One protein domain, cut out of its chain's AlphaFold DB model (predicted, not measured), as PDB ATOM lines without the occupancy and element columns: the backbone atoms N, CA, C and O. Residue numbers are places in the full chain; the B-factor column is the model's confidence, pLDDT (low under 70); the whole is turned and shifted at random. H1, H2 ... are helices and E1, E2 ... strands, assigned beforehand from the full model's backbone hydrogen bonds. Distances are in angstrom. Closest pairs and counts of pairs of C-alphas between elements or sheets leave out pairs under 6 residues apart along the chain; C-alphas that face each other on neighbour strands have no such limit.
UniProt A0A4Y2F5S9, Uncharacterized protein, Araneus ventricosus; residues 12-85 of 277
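What this domain is: This is residues 12 to 85 of the 277 residues of an uncharacterized protein of Araneus ventricosus (UniProt A0A4Y2F5S9). The printed part is a loose, open arch: the two-stranded hairpin of E1 and E2 makes one foot, H1 lies toward the crown, and H2 and H3 follow each other down the other limb, with no helix touching another. Residues 12 to 30, a long stretch with no named element, lead into the hairpin. There are 74 printed residues, with two named strands and then three named helices, in the order E1, E2, H1, H2, H3; the sheet E1 - E2 is antiparallel. The class is mixed, helices and strands, with 30 residues, under half, in named elements. The whole is extended, with a radius of gyration of the C-alphas of 17.7 A and spans of 46 by 41 by 23 A.

How they stand to each other: After residues 12 to 30, E1, residues 31 to 35, and E2, residues 40 to 44, form a hairpin over a tight link. They are antiparallel, with 155 degrees between their directions. The C-alphas of Lys 35 and Ser 40 face each other at 4.3 A. N 32 and O 43 are within hydrogen-bond range at 2.8 A, as are N 41 and O 34 at 2.9 A. H1, residues 53 to 56, is apart from E1. H2, residues 64 to 71, is apart from H1 and from both strands. H3, residues 76 to 83, is apart from H2, H1 and both strands. In H2 and H3 every O i to N i+4 pair is within hydrogen-bond range; H1 is too short for such a pair.

Where its parts are: E1 begins at C-alpha 31, (-15.507, -5.994, -2.664), and is 13.2 A long; E2 is 13.0 A. H2 is 10.1 A long, from C-alpha 64 at (-45.651, -6.745, -14.912). H3 is 10.5 A and ends at C-alpha 83, (-30.026, 8.413, -32.236).

The domain as a whole: The C-alphas of Glu 26 and Gly 85 are the two farthest apart, at 50.5 A. The printed part has no cut, and no link between named elements is long. Mean pLDDT of the printed part is 70.2; residues 49 to 72 are among the 34 under 70.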
ATOM      1  N   PHE A  12     -39.518 -10.621   2.385       64.75
ATOM      2  CA  PHE A  12     -40.546  -9.672   1.948       64.75
ATOM      3  C   PHE A  12     -40.585  -8.467   2.895       64.75
ATOM      4  O   PHE A  12     -40.692  -8.649   4.107       64.75
ATOM      5  N   ALA A  13     -40.486  -7.246   2.363       71.06
ATOM      6  CA  ALA A  13     -40.700  -6.037   3.155       71.06
ATOM      7  C   ALA A  13     -42.189  -5.700   3.298       71.06
ATOM      8  O   ALA A  13     -43.040  -6.121   2.516       71.06
ATOM      9  N   THR A  14     -42.484  -4.876   4.299       66.19
ATOM     10  CA  THR A  14     -43.813  -4.326   4.596       66.19
ATOM     11  C   THR A  14     -44.356  -3.384   3.519       66.19
ATOM     12  O   THR A  14     -45.553  -3.125   3.503       66.19
ATOM     13  N   ASP A  15     -43.511  -2.888   2.614       68.38
ATOM     14  CA  ASP A  15     -43.896  -2.071   1.455       68.38
ATOM     15  C   ASP A  15     -44.201  -2.910   0.196       68.38
ATOM     16  O   ASP A  15     -44.442  -2.354  -0.874       68.38
ATOM     17  N   GLY A  16     -44.200  -4.245   0.321       56.94
ATOM     18  CA  GLY A  16     -44.499  -5.187  -0.758       56.94
ATOM     19  C   GLY A  16     -43.307  -5.537  -1.653       56.94
ATOM     20  O   GLY A  16     -43.426  -6.431  -2.487       56.94
ATOM     21  N   TYR A  17     -42.145  -4.898  -1.474       60.31
ATOM     22  CA  TYR A  17     -40.953  -5.192  -2.270       60.31
ATOM     23  C   TYR A  17     -40.060  -6.254  -1.615       60.31
ATOM     24  O   TYR A  17     -39.942  -6.365  -0.394       60.31
ATOM     25  N   LEU A  18     -39.370  -7.046  -2.440       58.09
ATOM     26  CA  LEU A  18     -38.403  -8.037  -1.970       58.09
ATOM     27  C   LEU A  18     -37.094  -7.373  -1.519       58.09
ATOM     28  O   LEU A  18     -36.424  -6.653  -2.265       58.09
ATOM     29  N   LEU A  19     -36.686  -7.685  -0.295       73.25
ATOM     30  CA  LEU A  19     -35.379  -7.368   0.256       73.25
ATOM     31  C   LEU A  19     -34.414  -8.514  -0.041       73.25
ATOM     32  O   LEU A  19     -34.358  -9.514   0.670       73.25
ATOM     33  N   TYR A  20     -33.646  -8.366  -1.115       70.31
ATOM     34  CA  TYR A  20     -32.697  -9.385  -1.560       70.31
ATOM     35  C   TYR A  20     -31.548  -9.623  -0.574       70.31
ATOM     36  O   TYR A  20     -30.958  -8.674  -0.044       70.31
ATOM     37  N   ARG A  21     -31.158 -10.897  -0.432       77.69
ATOM     38  CA  ARG A  21     -29.956 -11.320   0.296       77.69
ATOM     39  C   ARG A  21     -28.710 -10.576  -0.196       77.69
ATOM     40  O   ARG A  21     -28.369 -10.620  -1.378       77.69
ATOM     41  N   ARG A  22     -27.969  -9.969   0.733       82.88
ATOM     42  CA  ARG A  22     -26.715  -9.235   0.490       82.88
ATOM     43  C   ARG A  22     -25.672  -9.692   1.502       82.88
ATOM     44  O   ARG A  22     -25.768  -9.352   2.679       82.88
ATOM     45  N   ARG A  23     -24.687 -10.467   1.037       80.25
ATOM     46  CA  ARG A  23     -23.600 -11.019   1.866       80.25
ATOM     47  C   ARG A  23     -22.549  -9.958   2.185       80.25
ATOM     48  O   ARG A  23     -22.116  -9.252   1.269       80.25
ATOM     49  N   LYS A  24     -22.135  -9.898   3.453       83.88
ATOM     50  CA  LYS A  24     -20.967  -9.139   3.914       83.88
ATOM     51  C   LYS A  24     -19.678  -9.759   3.360       83.88
ATOM     52  O   LYS A  24     -19.695 -10.954   3.070       83.88
ATOM     53  N   PRO A  25     -18.569  -9.006   3.244       80.88
ATOM     54  CA  PRO A  25     -17.279  -9.567   2.834       80.88
ATOM     55  C   PRO A  25     -16.841 -10.779   3.674       80.88
ATOM     56  O   PRO A  25     -16.397 -11.777   3.119       80.88
ATOM     57  N   GLU A  26     -17.078 -10.734   4.988       80.44
ATOM     58  CA  GLU A  26     -16.784 -11.820   5.940       80.44
ATOM     59  C   GLU A  26     -17.585 -13.109   5.660       80.44
ATOM     60  O   GLU A  26     -17.088 -14.209   5.877       80.44
ATOM     61  N   ASP A  27     -18.789 -12.983   5.091       79.19
ATOM     62  CA  ASP A  27     -19.702 -14.091   4.771       79.19
ATOM     63  C   ASP A  27     -19.622 -14.505   3.282       79.19
ATOM     64  O   ASP A  27     -20.602 -14.964   2.678       79.19
ATOM     65  N   GLY A  28     -18.469 -14.279   2.638       76.94
ATOM     66  CA  GLY A  28     -18.236 -14.590   1.222       76.94
ATOM     67  C   GLY A  28     -18.836 -13.573   0.240       76.94
ATOM     68  O   GLY A  28     -19.180 -13.922  -0.892       76.94
ATOM     69  N   GLY A  29     -19.032 -12.327   0.672       79.00
ATOM     70  CA  GLY A  29     -19.369 -11.196  -0.194       79.00
ATOM     71  C   GLY A  29     -18.146 -10.627  -0.918       79.00
ATOM     72  O   GLY A  29     -17.022 -10.775  -0.452       79.00
ATOM     73  N   GLN A  30     -18.349  -9.964  -2.060       75.94
ATOM     74  CA  GLN A  30     -17.248  -9.392  -2.836       75.94
ATOM     75  C   GLN A  30     -17.112  -7.887  -2.607       75.94
ATOM     76  O   GLN A  30     -18.088  -7.182  -2.335       75.94
ATOM     77  N   THR A  31     -15.874  -7.410  -2.712       82.44
ATOM     78  CA  THR A  31     -15.507  -5.994  -2.664       82.44
ATOM     79  C   THR A  31     -14.605  -5.668  -3.846       82.44
ATOM     80  O   THR A  31     -13.695  -6.427  -4.164       82.44
ATOM     81  N   ALA A  32     -14.863  -4.538  -4.496       79.75
ATOM     82  CA  ALA A  32     -14.078  -4.021  -5.604       79.75
ATOM     83  C   ALA A  32     -13.772  -2.540  -5.370       79.75
ATOM     84  O   ALA A  32     -14.649  -1.762  -4.998       79.75
ATOM     85  N   THR A  33     -12.530  -2.129  -5.607       82.56
ATOM     86  CA  THR A  33     -12.122  -0.727  -5.458       82.56
ATOM     87  C   THR A  33     -12.226  -0.022  -6.801       82.56
ATOM     88  O   THR A  33     -11.494  -0.344  -7.736       82.56
ATOM     89  N   MET A  34     -13.113   0.967  -6.908       75.50
ATOM     90  CA  MET A  34     -13.238   1.798  -8.103       75.50
ATOM     91  C   MET A  34     -12.451   3.098  -7.936       75.50
ATOM     92  O   MET A  34     -12.693   3.868  -7.008       75.50
ATOM     93  N   LYS A  35     -11.526   3.372  -8.862       72.62
ATOM     94  CA  LYS A  35     -10.813   4.653  -8.931       72.62
ATOM     95  C   LYS A  35     -11.612   5.655  -9.766       72.62
ATOM     96  O   LYS A  35     -11.855   5.424 -10.949       72.62
ATOM     97  N   ARG A  36     -11.992   6.782  -9.167       69.56
ATOM     98  CA  ARG A  36     -12.427   7.998  -9.869       69.56
ATOM     99  C   ARG A  36     -11.282   9.008  -9.893       69.56
ATOM    100  O   ARG A  36     -10.339   8.897  -9.120       69.56
ATOM    101  N   LYS A  37     -11.371   9.988 -10.801       61.91
ATOM    102  CA  LYS A  37     -10.306  10.965 -11.115       61.91
ATOM    103  C   LYS A  37      -9.703  11.689  -9.895       61.91
ATOM    104  O   LYS A  37      -8.573  12.142 -10.007       61.91
ATOM    105  N   SER A  38     -10.418  11.778  -8.771       61.16
ATOM    106  CA  SER A  38      -9.941  12.392  -7.524       61.16
ATOM    107  C   SER A  38     -10.010  11.494  -6.280       61.16
ATOM    108  O   SER A  38      -9.388  11.851  -5.294       61.16
ATOM    109  N   ASP A  39     -10.703  10.343  -6.310       68.50
ATOM    110  CA  ASP A  39     -10.918   9.487  -5.129       68.50
ATOM    111  C   ASP A  39     -11.070   8.006  -5.499       68.50
ATOM    112  O   ASP A  39     -11.685   7.654  -6.512       68.50
ATOM    113  N   SER A  40     -10.563   7.113  -4.647       71.88
ATOM    114  CA  SER A  40     -10.838   5.674  -4.719       71.88
ATOM    115  C   SER A  40     -11.958   5.291  -3.754       71.88
ATOM    116  O   SER A  40     -11.816   5.480  -2.548       71.88
ATOM    117  N   VAL A  41     -13.043   4.710  -4.269       79.75
ATOM    118  CA  VAL A  41     -14.192   4.262  -3.467       79.75
ATOM    119  C   VAL A  41     -14.255   2.738  -3.466       79.75
ATOM    120  O   VAL A  41     -14.254   2.106  -4.525       79.75
ATOM    121  N   ALA A  42     -14.321   2.142  -2.275       78.25
ATOM    122  CA  ALA A  42     -14.556   0.713  -2.107       78.25
ATOM    123  C   ALA A  42     -16.052   0.409  -2.276       78.25
ATOM    124  O   ALA A  42     -16.893   0.909  -1.527       78.25
ATOM    125  N   ILE A  43     -16.377  -0.407  -3.274       81.38
ATOM    126  CA  ILE A  43     -17.731  -0.845  -3.594       81.38
ATOM    127  C   ILE A  43     -17.880  -2.290  -3.138       81.38
ATOM    128  O   ILE A  43     -17.148  -3.174  -3.576       81.38
ATOM    129  N   ASP A  44     -18.845  -2.535  -2.265       83.81
ATOM    130  CA  ASP A  44     -19.229  -3.876  -1.836       83.81
ATOM    131  C   ASP A  44     -20.620  -4.263  -2.364       83.81
ATOM    132  O   ASP A  44     -21.319  -3.480  -3.016       83.81
ATOM    133  N   ASN A  45     -21.059  -5.475  -2.034       82.75
ATOM    134  CA  ASN A  45     -22.381  -5.999  -2.385       82.75
ATOM    135  C   ASN A  45     -23.572  -5.116  -1.961       82.75
ATOM    136  O   ASN A  45     -24.688  -5.341  -2.437       82.75
ATOM    137  N   ARG A  46     -23.402  -4.118  -1.082       80.75
ATOM    138  CA  ARG A  46     -24.482  -3.180  -0.742       80.75
ATOM    139  C   ARG A  46     -24.831  -2.262  -1.893       80.75
ATOM    140  O   ARG A  46     -25.956  -1.782  -1.909       80.75
ATOM    141  N   TRP A  47     -23.910  -2.039  -2.825       74.31
ATOM    142  CA  TRP A  47     -24.040  -1.130  -3.966       74.31
ATOM    143  C   TRP A  47     -24.511  -1.815  -5.257       74.31
ATOM    144  O   TRP A  47     -24.782  -1.140  -6.245       74.31
ATOM    145  N   ILE A  48     -24.620  -3.146  -5.254       70.12
ATOM    146  CA  ILE A  48     -24.907  -3.954  -6.448       70.12
ATOM    147  C   ILE A  48     -26.409  -4.257  -6.542       70.12
ATOM    148  O   ILE A  48     -27.035  -4.625  -5.551       70.12
ATOM    149  N   VAL A  49     -27.017  -4.144  -7.720       65.50
ATOM    150  CA  VAL A  49     -28.376  -4.661  -7.966       65.50
ATOM    151  C   VAL A  49     -28.242  -6.141  -8.356       65.50
ATOM    152  O   VAL A  49     -27.591  -6.417  -9.362       65.50
ATOM    153  N   PRO A  50     -28.787  -7.110  -7.595       56.38
ATOM    154  CA  PRO A  50     -28.738  -8.509  -8.003       56.38
ATOM    155  C   PRO A  50     -29.651  -8.718  -9.218       56.38
ATOM    156  O   PRO A  50     -30.870  -8.710  -9.086       56.38
ATOM    157  N   TYR A  51     -29.061  -8.885 -10.400       49.38
ATOM    158  CA  TYR A  51     -29.765  -9.260 -11.626       49.38
ATOM    159  C   TYR A  51     -29.511 -10.747 -11.901       49.38
ATOM    160  O   TYR A  51     -28.371 -11.147 -12.132       49.38
ATOM    161  N   SER A  52     -30.553 -11.580 -11.843       52.34
ATOM    162  CA  SER A  52     -30.497 -12.975 -12.294       52.34
ATOM    163  C   SER A  52     -31.758 -13.298 -13.101       52.34
ATOM    164  O   SER A  52     -32.822 -13.474 -12.508       52.34
ATOM    165  N   PRO A  53     -31.650 -13.401 -14.437       48.16
ATOM    166  CA  PRO A  53     -32.766 -13.784 -15.305       48.16
ATOM    167  C   PRO A  53     -33.359 -15.158 -14.961       48.16
ATOM    168  O   PRO A  53     -34.561 -15.367 -15.081       48.16
ATOM    169  N   LEU A  54     -32.523 -16.088 -14.486       43.16
ATOM    170  CA  LEU A  54     -32.907 -17.472 -14.186       43.16
ATOM    171  C   LEU A  54     -33.777 -17.600 -12.926       43.16
ATOM    172  O   LEU A  54     -34.625 -18.482 -12.856       43.16
ATOM    173  N   LEU A  55     -33.597 -16.720 -11.936       44.78
ATOM    174  CA  LEU A  55     -34.397 -16.741 -10.703       44.78
ATOM    175  C   LEU A  55     -35.795 -16.128 -10.886       44.78
ATOM    176  O   LEU A  55     -36.680 -16.409 -10.084       44.78
ATOM    177  N   LEU A  56     -36.004 -15.341 -11.947       46.03
ATOM    178  CA  LEU A  56     -37.306 -14.771 -12.312       46.03
ATOM    179  C   LEU A  56     -38.201 -15.774 -13.056       46.03
ATOM    180  O   LEU A  56     -39.416 -15.661 -12.988       46.03
ATOM    181  N   GLN A  57     -37.626 -16.785 -13.718       45.06
ATOM    182  CA  GLN A  57     -38.392 -17.810 -14.444       45.06
ATOM    183  C   GLN A  57     -39.000 -18.903 -13.548       45.06
ATOM    184  O   GLN A  57     -39.882 -19.627 -13.997       45.06
ATOM    185  N   ILE A  58     -38.530 -19.064 -12.304       48.12
ATOM    186  CA  ILE A  58     -38.937 -20.186 -11.432       48.12
ATOM    187  C   ILE A  58     -40.256 -19.903 -10.697       48.12
ATOM    188  O   ILE A  58     -40.968 -20.838 -10.333       48.12
ATOM    189  N   ASN A  59     -40.632 -18.635 -10.527       42.91
ATOM    190  CA  ASN A  59     -41.940 -18.281  -9.994       42.91
ATOM    191  C   ASN A  59     -42.845 -17.851 -11.144       42.91
ATOM    192  O   ASN A  59     -42.596 -16.832 -11.777       42.91
ATOM    193  N   ASN A  60     -43.939 -18.590 -11.349       49.12
ATOM    194  CA  ASN A  60     -45.112 -18.184 -12.131       49.12
ATOM    195  C   ASN A  60     -45.827 -16.978 -11.477       49.12
ATOM    196  O   ASN A  60     -47.018 -17.020 -11.182       49.12
ATOM    197  N   CYS A  61     -45.085 -15.919 -11.179       51.88
ATOM    198  CA  CYS A  61     -45.588 -14.632 -10.750       51.88
ATOM    199  C   CYS A  61     -45.319 -13.694 -11.920       51.88
ATOM    200  O   CYS A  61     -44.165 -13.436 -12.256       51.88
ATOM    201  N   ILE A  62     -46.386 -13.267 -12.589       59.34
ATOM    202  CA  ILE A  62     -46.304 -12.275 -13.657       59.34
ATOM    203  C   ILE A  62     -45.822 -10.978 -13.001       59.34
ATOM    204  O   ILE A  62     -46.581 -10.298 -12.315       59.34
ATOM    205  N   ASP A  63     -44.533 -10.679 -13.148       66.88
ATOM    206  CA  ASP A  63     -43.956  -9.402 -12.746       66.88
ATOM    207  C   ASP A  63     -44.128  -8.416 -13.902       66.88
ATOM    208  O   ASP A  63     -43.254  -8.267 -14.761       66.88
ATOM    209  N   GLU A  64     -45.284  -7.750 -13.910       58.66
ATOM    210  CA  GLU A  64     -45.651  -6.745 -14.912       58.66
ATOM    211  C   GLU A  64     -44.579  -5.653 -15.062       58.66
ATOM    212  O   GLU A  64     -44.403  -5.117 -16.154       58.66
ATOM    213  N   ILE A  65     -43.823  -5.330 -14.003       67.50
ATOM    214  CA  ILE A  65     -42.774  -4.299 -14.042       67.50
ATOM    215  C   ILE A  65     -41.559  -4.812 -14.817       67.50
ATOM    216  O   ILE A  65     -41.016  -4.089 -15.657       67.50
ATOM    217  N   SER A  66     -41.137  -6.051 -14.565       65.62
ATOM    218  CA  SER A  66     -40.039  -6.680 -15.305       65.62
ATOM    219  C   SER A  66     -40.414  -6.946 -16.763       65.62
ATOM    220  O   SER A  66     -39.601  -6.704 -17.655       65.62
ATOM    221  N   GLU A  67     -41.648  -7.377 -17.029       66.38
ATOM    222  CA  GLU A  67     -42.161  -7.577 -18.389       66.38
ATOM    223  C   GLU A  67     -42.266  -6.246 -19.149       66.38
ATOM    224  O   GLU A  67     -41.842  -6.147 -20.302       66.38
ATOM    225  N   TYR A  68     -42.705  -5.178 -18.476       65.50
ATOM    226  CA  TYR A  68     -42.700  -3.822 -19.020       65.50
ATOM    227  C   TYR A  68     -41.277  -3.322 -19.320       65.50
ATOM    228  O   TYR A  68     -41.029  -2.770 -20.390       65.50
ATOM    229  N   GLN A  69     -40.309  -3.547 -18.424       67.56
ATOM    230  CA  GLN A  69     -38.906  -3.169 -18.644       67.56
ATOM    231  C   GLN A  69     -38.244  -3.976 -19.769       67.56
ATOM    232  O   GLN A  69     -37.486  -3.407 -20.556       67.56
ATOM    233  N   ALA A  70     -38.547  -5.270 -19.885       67.88
ATOM    234  CA  ALA A  70     -38.098  -6.106 -20.994       67.88
ATOM    235  C   ALA A  70     -38.729  -5.666 -22.326       67.88
ATOM    236  O   ALA A  70     -38.031  -5.588 -23.331       67.88
ATOM    237  N   GLY A  71     -40.013  -5.289 -22.326       63.91
ATOM    238  CA  GLY A  71     -40.701  -4.717 -23.488       63.91
ATOM    239  C   GLY A  71     -40.188  -3.332 -23.907       63.91
ATOM    240  O   GLY A  71     -40.393  -2.919 -25.048       63.91
ATOM    241  N   LEU A  72     -39.495  -2.619 -23.013       66.62
ATOM    242  CA  LEU A  72     -38.808  -1.354 -23.296       66.62
ATOM    243  C   LEU A  72     -37.353  -1.534 -23.746       66.62
ATOM    244  O   LEU A  72     -36.728  -0.557 -24.173       66.62
ATOM    245  N   TYR A  73     -36.793  -2.744 -23.647       77.25
ATOM    246  CA  TYR A  73     -35.447  -3.011 -24.133       77.25
ATOM    247  C   TYR A  73     -35.419  -2.901 -25.658       77.25
ATOM    248  O   TYR A  73     -36.127  -3.602 -26.377       77.25
ATOM    249  N   ILE A  74     -34.558  -2.017 -26.147       78.31
ATOM    250  CA  ILE A  74     -34.314  -1.800 -27.566       78.31
ATOM    251  C   ILE A  74     -32.886  -2.264 -27.856       78.31
ATOM    252  O   ILE A  74     -31.958  -1.930 -27.116       78.31
ATOM    253  N   SER A  75     -32.700  -3.041 -28.926       83.50
ATOM    254  CA  SER A  75     -31.371  -3.538 -29.310       83.50
ATOM    255  C   SER A  75     -30.395  -2.385 -29.587       83.50
ATOM    256  O   SER A  75     -30.800  -1.306 -30.022       83.50
ATOM    257  N   SER A  76     -29.088  -2.606 -29.398       85.75
ATOM    258  CA  SER A  76     -28.060  -1.581 -29.657       85.75
ATOM    259  C   SER A  76     -28.134  -1.005 -31.077       85.75
ATOM    260  O   SER A  76     -27.922   0.193 -31.266       85.75
ATOM    261  N   ASN A  77     -28.496  -1.837 -32.059       81.56
ATOM    262  CA  ASN A  77     -28.658  -1.429 -33.453       81.56
ATOM    263  C   ASN A  77     -29.856  -0.486 -33.633       81.56
ATOM    264  O   ASN A  77     -29.727   0.556 -34.270       81.56
ATOM    265  N   GLU A  78     -31.005  -0.802 -33.030       81.44
ATOM    266  CA  GLU A  78     -32.192   0.059 -33.090       81.44
ATOM    267  C   GLU A  78     -31.989   1.367 -32.299       81.44
ATOM    268  O   GLU A  78     -32.431   2.427 -32.741       81.44
ATOM    269  N   ALA A  79     -31.263   1.334 -31.175       84.31
ATOM    270  CA  ALA A  79     -30.910   2.533 -30.413       84.31
ATOM    271  C   ALA A  79     -30.019   3.489 -31.226       84.31
ATOM    272  O   ALA A  79     -30.291   4.689 -31.265       84.31
ATOM    273  N   ALA A  80     -29.004   2.966 -31.923       88.69
ATOM    274  CA  ALA A  80     -28.194   3.756 -32.850       88.69
ATOM    275  C   ALA A  80     -29.057   4.348 -33.978       88.69
ATOM    276  O   ALA A  80     -28.961   5.539 -34.261       88.69
ATOM    277  N   TRP A  81     -29.967   3.552 -34.554       85.62
ATOM    278  CA  TRP A  81     -30.910   4.007 -35.585       85.62
ATOM    279  C   TRP A  81     -31.780   5.181 -35.117       85.62
ATOM    280  O   TRP A  81     -31.939   6.162 -35.844       85.62
ATOM    281  N   ARG A  82     -32.287   5.110 -33.877       84.69
ATOM    282  CA  ARG A  82     -33.043   6.194 -33.225       84.69
ATOM    283  C   ARG A  82     -32.186   7.443 -33.005       84.69
ATOM    284  O   ARG A  82     -32.654   8.538 -33.299       84.69
ATOM    285  N   ILE A  83     -30.951   7.293 -32.514       89.69
ATOM    286  CA  ILE A  83     -30.026   8.413 -32.236       89.69
ATOM    287  C   ILE A  83     -29.669   9.171 -33.517       89.69
ATOM    288  O   ILE A  83     -29.631  10.399 -33.512       89.69
ATOM    289  N   PHE A  84     -29.435   8.452 -34.614       89.69
ATOM    290  CA  PHE A  84     -29.110   9.054 -35.906       89.69
ATOM    291  C   PHE A  84     -30.339   9.531 -36.695       89.69
ATOM    292  O   PHE A  84     -30.184  10.094 -37.775       89.69
ATOM    293  N   GLY A  85     -31.555   9.342 -36.166       84.00
ATOM    294  CA  GLY A  85     -32.790   9.814 -36.794       84.00
ATOM    295  C   GLY A  85     -33.154   9.080 -38.086       84.00
ATOM    296  O   GLY A  85     -33.890   9.623 -38.910       84.00
TER     297      GLY A  85